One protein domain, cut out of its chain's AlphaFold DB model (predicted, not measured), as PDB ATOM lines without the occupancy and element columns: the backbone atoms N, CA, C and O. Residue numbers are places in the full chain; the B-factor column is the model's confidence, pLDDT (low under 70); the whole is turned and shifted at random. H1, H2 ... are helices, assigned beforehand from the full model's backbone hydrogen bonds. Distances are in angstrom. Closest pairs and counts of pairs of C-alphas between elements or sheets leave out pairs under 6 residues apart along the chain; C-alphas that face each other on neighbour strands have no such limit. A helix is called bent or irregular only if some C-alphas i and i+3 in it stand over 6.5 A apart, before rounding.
ATOM      1  N   VAL A 145     -13.240 -19.928 -50.901       47.03
ATOM      2  CA  VAL A 145     -14.091 -19.632 -52.066       47.03
ATOM      3  C   VAL A 145     -15.097 -20.756 -52.394       47.03
ATOM      4  O   VAL A 145     -16.108 -20.489 -53.033       47.03
ATOM      5  N   HIS A 146     -14.919 -21.996 -51.921       52.78
ATOM      6  CA  HIS A 146     -15.806 -23.112 -52.312       52.78
ATOM      7  C   HIS A 146     -17.034 -23.331 -51.408       52.78
ATOM      8  O   HIS A 146     -17.955 -24.065 -51.778       52.78
ATOM      9  N   ILE A 147     -17.105 -22.656 -50.254       57.56
ATOM     10  CA  ILE A 147     -18.245 -22.755 -49.325       57.56
ATOM     11  C   ILE A 147     -19.540 -22.234 -49.977       57.56
ATOM     12  O   ILE A 147     -20.621 -22.778 -49.734       57.56
ATOM     13  N   SER A 148     -19.452 -21.223 -50.848       53.19
ATOM     14  CA  SER A 148     -20.616 -20.667 -51.551       53.19
ATOM     15  C   SER A 148     -21.219 -21.631 -52.576       53.19
ATOM     16  O   SER A 148     -22.439 -21.647 -52.738       53.19
ATOM     17  N   GLU A 149     -20.402 -22.459 -53.232       58.84
ATOM     18  CA  GLU A 149     -20.874 -23.465 -54.195       58.84
ATOM     19  C   GLU A 149     -21.437 -24.704 -53.488       58.84
ATOM     20  O   GLU A 149     -22.485 -25.222 -53.879       58.84
ATOM     21  N   PHE A 150     -20.832 -25.125 -52.371       56.34
ATOM     22  CA  PHE A 150     -21.361 -26.222 -51.553       56.34
ATOM     23  C   PHE A 150     -22.760 -25.906 -51.001       56.34
ATOM     24  O   PHE A 150     -23.649 -26.761 -50.975       56.34
ATOM     25  N   ARG A 151     -23.005 -24.635 -50.651       57.75
ATOM     26  CA  ARG A 151     -24.318 -24.159 -50.196       57.75
ATOM     27  C   ARG A 151     -25.416 -24.392 -51.238       57.75
ATOM     28  O   ARG A 151     -26.532 -24.734 -50.858       57.75
ATOM     29  N   LYS A 152     -25.110 -24.265 -52.534       59.72
ATOM     30  CA  LYS A 152     -26.075 -24.519 -53.619       59.72
ATOM     31  C   LYS A 152     -26.439 -26.001 -53.715       59.72
ATOM     32  O   LYS A 152     -27.610 -26.323 -53.885       59.72
ATOM     33  N   VAL A 153     -25.467 -26.895 -53.524       57.88
ATOM     34  CA  VAL A 153     -25.683 -28.354 -53.532       57.88
ATOM     35  C   VAL A 153     -26.536 -28.800 -52.337       57.88
ATOM     36  O   VAL A 153     -27.416 -29.647 -52.487       57.88
ATOM     37  N   CYS A 154     -26.351 -28.190 -51.162       57.78
ATOM     38  CA  CYS A 154     -27.156 -28.497 -49.975       57.78
ATOM     39  C   CYS A 154     -28.595 -27.953 -50.030       57.78
ATOM     40  O   CYS A 154     -29.471 -28.521 -49.381       57.78
ATOM     41  N   LEU A 155     -28.862 -26.889 -50.799       57.62
ATOM     42  CA  LEU A 155     -30.200 -26.288 -50.933       57.62
ATOM     43  C   LEU A 155     -31.159 -27.090 -51.836       57.62
ATOM     44  O   LEU A 155     -32.361 -26.848 -51.809       57.62
ATOM     45  N   LEU A 156     -30.652 -28.054 -52.611       56.72
ATOM     46  CA  LEU A 156     -31.444 -28.881 -53.534       56.72
ATOM     47  C   LEU A 156     -32.078 -30.130 -52.887       56.72
ATOM     48  O   LEU A 156     -32.785 -30.873 -53.566       56.72
ATOM     49  N   ARG A 157     -31.867 -30.377 -51.587       50.94
ATOM     50  CA  ARG A 157     -32.494 -31.490 -50.848       50.94
ATOM     51  C   ARG A 157     -33.307 -31.000 -49.648       50.94
ATOM     52  O   ARG A 157     -33.007 -29.943 -49.099       50.94
ATOM     53  N   PRO A 158     -34.337 -31.763 -49.231       50.03
ATOM     54  CA  PRO A 158     -35.288 -31.315 -48.225       50.03
ATOM     55  C   PRO A 158     -34.630 -31.051 -46.864       50.03
ATOM     56  O   PRO A 158     -33.563 -31.560 -46.527       50.03
ATOM     57  N   VAL A 159     -35.341 -30.222 -46.105       59.03
ATOM     58  CA  VAL A 159     -34.912 -29.213 -45.125       59.03
ATOM     59  C   VAL A 159     -34.312 -29.675 -43.767       59.03
ATOM     60  O   VAL A 159     -33.731 -28.816 -43.103       59.03
ATOM     61  N   PRO A 160     -34.306 -30.952 -43.307       58.56
ATOM     62  CA  PRO A 160     -33.752 -31.267 -41.977       58.56
ATOM     63  C   PRO A 160     -32.239 -31.033 -41.847       58.56
ATOM     64  O   PRO A 160     -31.739 -30.694 -40.776       58.56
ATOM     65  N   TYR A 161     -31.501 -31.210 -42.942       60.38
ATOM     66  CA  TYR A 161     -30.039 -31.261 -42.920       60.38
ATOM     67  C   TYR A 161     -29.386 -29.880 -42.999       60.38
ATOM     68  O   TYR A 161     -28.252 -29.709 -42.554       60.38
ATOM     69  N   LEU A 162     -30.106 -28.877 -43.513       67.56
ATOM     70  CA  LEU A 162     -29.595 -27.512 -43.626       67.56
ATOM     71  C   LEU A 162     -29.419 -26.873 -42.244       67.56
ATOM     72  O   LEU A 162     -28.423 -26.199 -42.000       67.56
ATOM     73  N   LEU A 163     -30.364 -27.119 -41.331       70.56
ATOM     74  CA  LEU A 163     -30.295 -26.605 -39.966       70.56
ATOM     75  C   LEU A 163     -29.154 -27.271 -39.191       70.56
ATOM     76  O   LEU A 163     -28.382 -26.587 -38.528       70.56
ATOM     77  N   GLN A 164     -29.001 -28.590 -39.328       71.88
ATOM     78  CA  GLN A 164     -27.919 -29.330 -38.677       71.88
ATOM     79  C   GLN A 164     -26.543 -28.904 -39.207       71.88
ATOM     80  O   GLN A 164     -25.620 -28.700 -38.422       71.88
ATOM     81  N   PHE A 165     -26.421 -28.690 -40.520       73.25
ATOM     82  CA  PHE A 165     -25.208 -28.149 -41.129       73.25
ATOM     83  C   PHE A 165     -24.922 -26.719 -40.662       73.25
ATOM     84  O   PHE A 165     -23.792 -26.415 -40.296       73.25
ATOM     85  N   LEU A 166     -25.934 -25.849 -40.608       79.69
ATOM     86  CA  LEU A 166     -25.771 -24.474 -40.140       79.69
ATOM     87  C   LEU A 166     -25.316 -24.425 -38.676       79.69
ATOM     88  O   LEU A 166     -24.408 -23.665 -38.351       79.69
ATOM     89  N   VAL A 167     -25.899 -25.259 -37.812       79.25
ATOM     90  CA  VAL A 167     -25.479 -25.395 -36.409       79.25
ATOM     91  C   VAL A 167     -24.038 -25.891 -36.324       79.25
ATOM     92  O   VAL A 167     -23.268 -25.375 -35.514       79.25
ATOM     93  N   LEU A 168     -23.646 -26.842 -37.171       83.44
ATOM     94  CA  LEU A 168     -22.286 -27.377 -37.193       83.44
ATOM     95  C   LEU A 168     -21.271 -26.329 -37.660       83.44
ATOM     96  O   LEU A 168     -20.256 -26.134 -36.995       83.44
ATOM     97  N   VAL A 169     -21.577 -25.592 -38.732       82.12
ATOM     98  CA  VAL A 169     -20.748 -24.478 -39.215       82.12
ATOM     99  C   VAL A 169     -20.635 -23.395 -38.147       82.12
ATOM    100  O   VAL A 169     -19.532 -22.959 -37.841       82.12
ATOM    101  N   HIS A 170     -21.745 -23.004 -37.519       77.69
ATOM    102  CA  HIS A 170     -21.738 -21.969 -36.488       77.69
ATOM    103  C   HIS A 170     -20.951 -22.399 -35.240       77.69
ATOM    104  O   HIS A 170     -20.181 -21.613 -34.688       77.69
ATOM    105  N   SER A 171     -21.095 -23.659 -34.819       78.00
ATOM    106  CA  SER A 171     -20.337 -24.224 -33.693       78.00
ATOM    107  C   SER A 171     -18.841 -24.272 -33.999       78.00
ATOM    108  O   SER A 171     -18.017 -23.940 -33.148       78.00
ATOM    109  N   PHE A 172     -18.486 -24.629 -35.233       79.75
ATOM    110  CA  PHE A 172     -17.105 -24.665 -35.687       79.75
ATOM    111  C   PHE A 172     -16.486 -23.262 -35.779       79.75
ATOM    112  O   PHE A 172     -15.396 -23.039 -35.252       79.75
ATOM    113  N   SER A 173     -17.199 -22.292 -36.358       76.44
ATOM    114  CA  SER A 173     -16.765 -20.890 -36.402       76.44
ATOM    115  C   SER A 173     -16.560 -20.310 -35.005       76.44
ATOM    116  O   SER A 173     -15.562 -19.631 -34.768       76.44
ATOM    117  N   PHE A 174     -17.456 -20.614 -34.061       78.12
ATOM    118  CA  PHE A 174     -17.309 -20.188 -32.671       78.12
ATOM    119  C   PHE A 174     -16.071 -20.812 -32.014       78.12
ATOM    120  O   PHE A 174     -15.275 -20.104 -31.401       78.12
ATOM    121  N   SER A 175     -15.857 -22.117 -32.205       82.81
ATOM    122  CA  SER A 175     -14.682 -22.815 -31.677       82.81
ATOM    123  C   SER A 175     -13.370 -22.254 -32.234       82.81
ATOM    124  O   SER A 175     -12.425 -22.061 -31.473       82.81
ATOM    125  N   LEU A 176     -13.301 -21.969 -33.540       78.75
ATOM    126  CA  LEU A 176     -12.125 -21.345 -34.154       78.75
ATOM    127  C   LEU A 176     -11.875 -19.940 -33.609       78.75
ATOM    128  O   LEU A 176     -10.728 -19.584 -33.351       78.75
ATOM    129  N   CYS A 177     -12.933 -19.154 -33.404       81.94
ATOM    130  CA  CYS A 177     -12.825 -17.803 -32.863       81.94
ATOM    131  C   CYS A 177     -12.244 -17.818 -31.441       81.94
ATOM    132  O   CYS A 177     -11.280 -17.106 -31.167       81.94
ATOM    133  N   VAL A 178     -12.740 -18.710 -30.575       84.81
ATOM    134  CA  VAL A 178     -12.195 -18.904 -29.220       84.81
ATOM    135  C   VAL A 178     -10.741 -19.380 -29.268       84.81
ATOM    136  O   VAL A 178      -9.907 -18.898 -28.506       84.81
ATOM    137  N   HIS A 179     -10.406 -20.298 -30.176       82.25
ATOM    138  CA  HIS A 179      -9.041 -20.811 -30.285       82.25
ATOM    139  C   HIS A 179      -8.053 -19.740 -30.774       82.25
ATOM    140  O   HIS A 179      -6.936 -19.650 -30.265       82.25
ATOM    141  N   LEU A 180      -8.455 -18.897 -31.729       80.62
ATOM    142  CA  LEU A 180      -7.648 -17.765 -32.193       80.62
ATOM    143  C   LEU A 180      -7.460 -16.714 -31.097       80.62
ATOM    144  O   LEU A 180      -6.346 -16.222 -30.931       80.62
ATOM    145  N   GLU A 181      -8.505 -16.421 -30.323       89.38
ATOM    146  CA  GLU A 181      -8.435 -15.492 -29.190       89.38
ATOM    147  C   GLU A 181      -7.446 -15.987 -28.124       89.38
ATOM    148  O   GLU A 181      -6.561 -15.244 -27.704       89.38
ATOM    149  N   ILE A 182      -7.517 -17.269 -27.746       84.94
ATOM    150  CA  ILE A 182      -6.574 -17.868 -26.789       84.94
ATOM    151  C   ILE A 182      -5.140 -17.784 -27.319       84.94
ATOM    152  O   ILE A 182      -4.237 -17.410 -26.576       84.94
ATOM    153  N   ASN A 183      -4.917 -18.080 -28.602       78.88
ATOM    154  CA  ASN A 183      -3.582 -18.002 -29.199       78.88
ATOM    155  C   ASN A 183      -3.052 -16.561 -29.273       78.88
ATOM    156  O   ASN A 183      -1.857 -16.342 -29.067       78.88
ATOM    157  N   GLN A 184      -3.913 -15.569 -29.515       85.19
ATOM    158  CA  GLN A 184      -3.515 -14.160 -29.457       85.19
ATOM    159  C   GLN A 184      -3.155 -13.739 -28.034       85.19
ATOM    160  O   GLN A 184      -2.122 -13.102 -27.835       85.19
ATOM    161  N   GLN A 185      -3.952 -14.131 -27.041       82.38
ATOM    162  CA  GLN A 185      -3.643 -13.837 -25.642       82.38
ATOM    163  C   GLN A 185      -2.364 -14.534 -25.179       82.38
ATOM    164  O   GLN A 185      -1.569 -13.925 -24.465       82.38
ATOM    165  N   LEU A 186      -2.114 -15.764 -25.636       79.19
ATOM    166  CA  LEU A 186      -0.872 -16.484 -25.370       79.19
ATOM    167  C   LEU A 186       0.326 -15.742 -25.978       79.19
ATOM    168  O   LEU A 186       1.323 -15.531 -25.293       79.19
ATOM    169  N   LYS A 187       0.206 -15.286 -27.231       80.19
ATOM    170  CA  LYS A 187       1.249 -14.515 -27.918       80.19
ATOM    171  C   LYS A 187       1.554 -13.202 -27.196       80.19
ATOM    172  O   LYS A 187       2.709 -12.929 -26.900       80.19
ATOM    173  N   ILE A 188       0.520 -12.454 -26.811       82.31
ATOM    174  CA  ILE A 188       0.666 -11.222 -26.021       82.31
ATOM    175  C   ILE A 188       1.280 -11.524 -24.644       82.31
ATOM    176  O   ILE A 188       2.073 -10.734 -24.136       82.31
ATOM    177  N   GLY A 189       0.933 -12.655 -24.028       78.31
ATOM    178  CA  GLY A 189       1.539 -13.112 -22.779       78.31
ATOM    179  C   GLY A 189       3.039 -13.380 -22.923       78.31
ATOM    180  O   GLY A 189       3.811 -12.928 -22.083       78.31
ATOM    181  N   PHE A 190       3.457 -14.043 -24.003       72.81
ATOM    182  CA  PHE A 190       4.871 -14.287 -24.304       72.81
ATOM    183  C   PHE A 190       5.642 -12.999 -24.606       72.81
ATOM    184  O   PHE A 190       6.731 -12.820 -24.067       72.81
ATOM    185  N   ASP A 191       5.062 -12.083 -25.381       72.62
ATOM    186  CA  ASP A 191       5.698 -10.801 -25.707       72.62
ATOM    187  C   ASP A 191       5.878  -9.920 -24.450       72.62
ATOM    188  O   ASP A 191       6.877  -9.218 -24.311       72.62
ATOM    189  N   ASN A 192       4.949  -9.991 -23.484       74.38
ATOM    190  CA  ASN A 192       5.051  -9.267 -22.208       74.38
ATOM    191  C   ASN A 192       5.940  -9.956 -21.163       74.38
ATOM    192  O   ASN A 192       6.310  -9.320 -20.176       74.38
ATOM    193  N   LEU A 193       6.280 -11.236 -21.347       72.62
ATOM    194  CA  LEU A 193       7.189 -11.946 -20.445       72.62
ATOM    195  C   LEU A 193       8.651 -11.537 -20.631       72.62
ATOM    196  O   LEU A 193       9.481 -11.979 -19.840       72.62
TER     197      LEU A 193
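Overview. This is residues 145 to 193 of the 221 residues of the protein "Putative enoyl-CoA delta isomerase 1, peroxisomal-like" of Davidia involucrata (UniProt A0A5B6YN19). Picture a hook: one long helix, H2, makes the shank, and the short helix H1 folds back from its first end at a shallow angle, running the opposite way. The turn of the hook is residues 156 to 159, and most of H2, residues 166 to 192, sticks out free beyond H1. The printed part has 49 residues with two named helices, H1 then H2, and no named strand; its class is all helix. It is extended, with a radius of gyration of the C-alphas of 16.9 A, and its C-alphas span 54 by 22 by 5 A.

Along the chain. Find C-alpha 160 at (-33.752, -31.267, -41.977); from there H2, residues 160 to 192, runs 48.8 A to C-alpha 192 at (5.051, -9.267, -22.208). H2 is neither bent nor irregular, but only just: C-alphas 160 and 163 are 6.1 A apart. Now go back to C-alpha 147 at (-18.245, -22.755, -49.325), where H1, residues 147 to 155, begins; it is 12.6 A long.

Arrangement. Look at Cys 154 and Leu 162: their C-alphas, 6.9 A apart, are the closest of H2 and H1. The two helices are close but not clearly touching, with 2 pairs of C-alphas within 8 A. Their lines stand at a shallow tilt of 23 degrees, opposite ways, and their centres are 22.1 A apart. Of the O i to N i+4 pairs, 28 of 29 in H2 and 4 of 5 in H1 are within hydrogen-bond range.

Size, cuts and confidence. The C-alphas farthest apart are those of Pro 158 and Leu 193, at 54.3 A. The printed part has no cut, and the link from H1 to H2 is tight, with 4 residues. In the B-factor column the mean pLDDT of the printed part is 70.9; residues 145 to 162 are under 70.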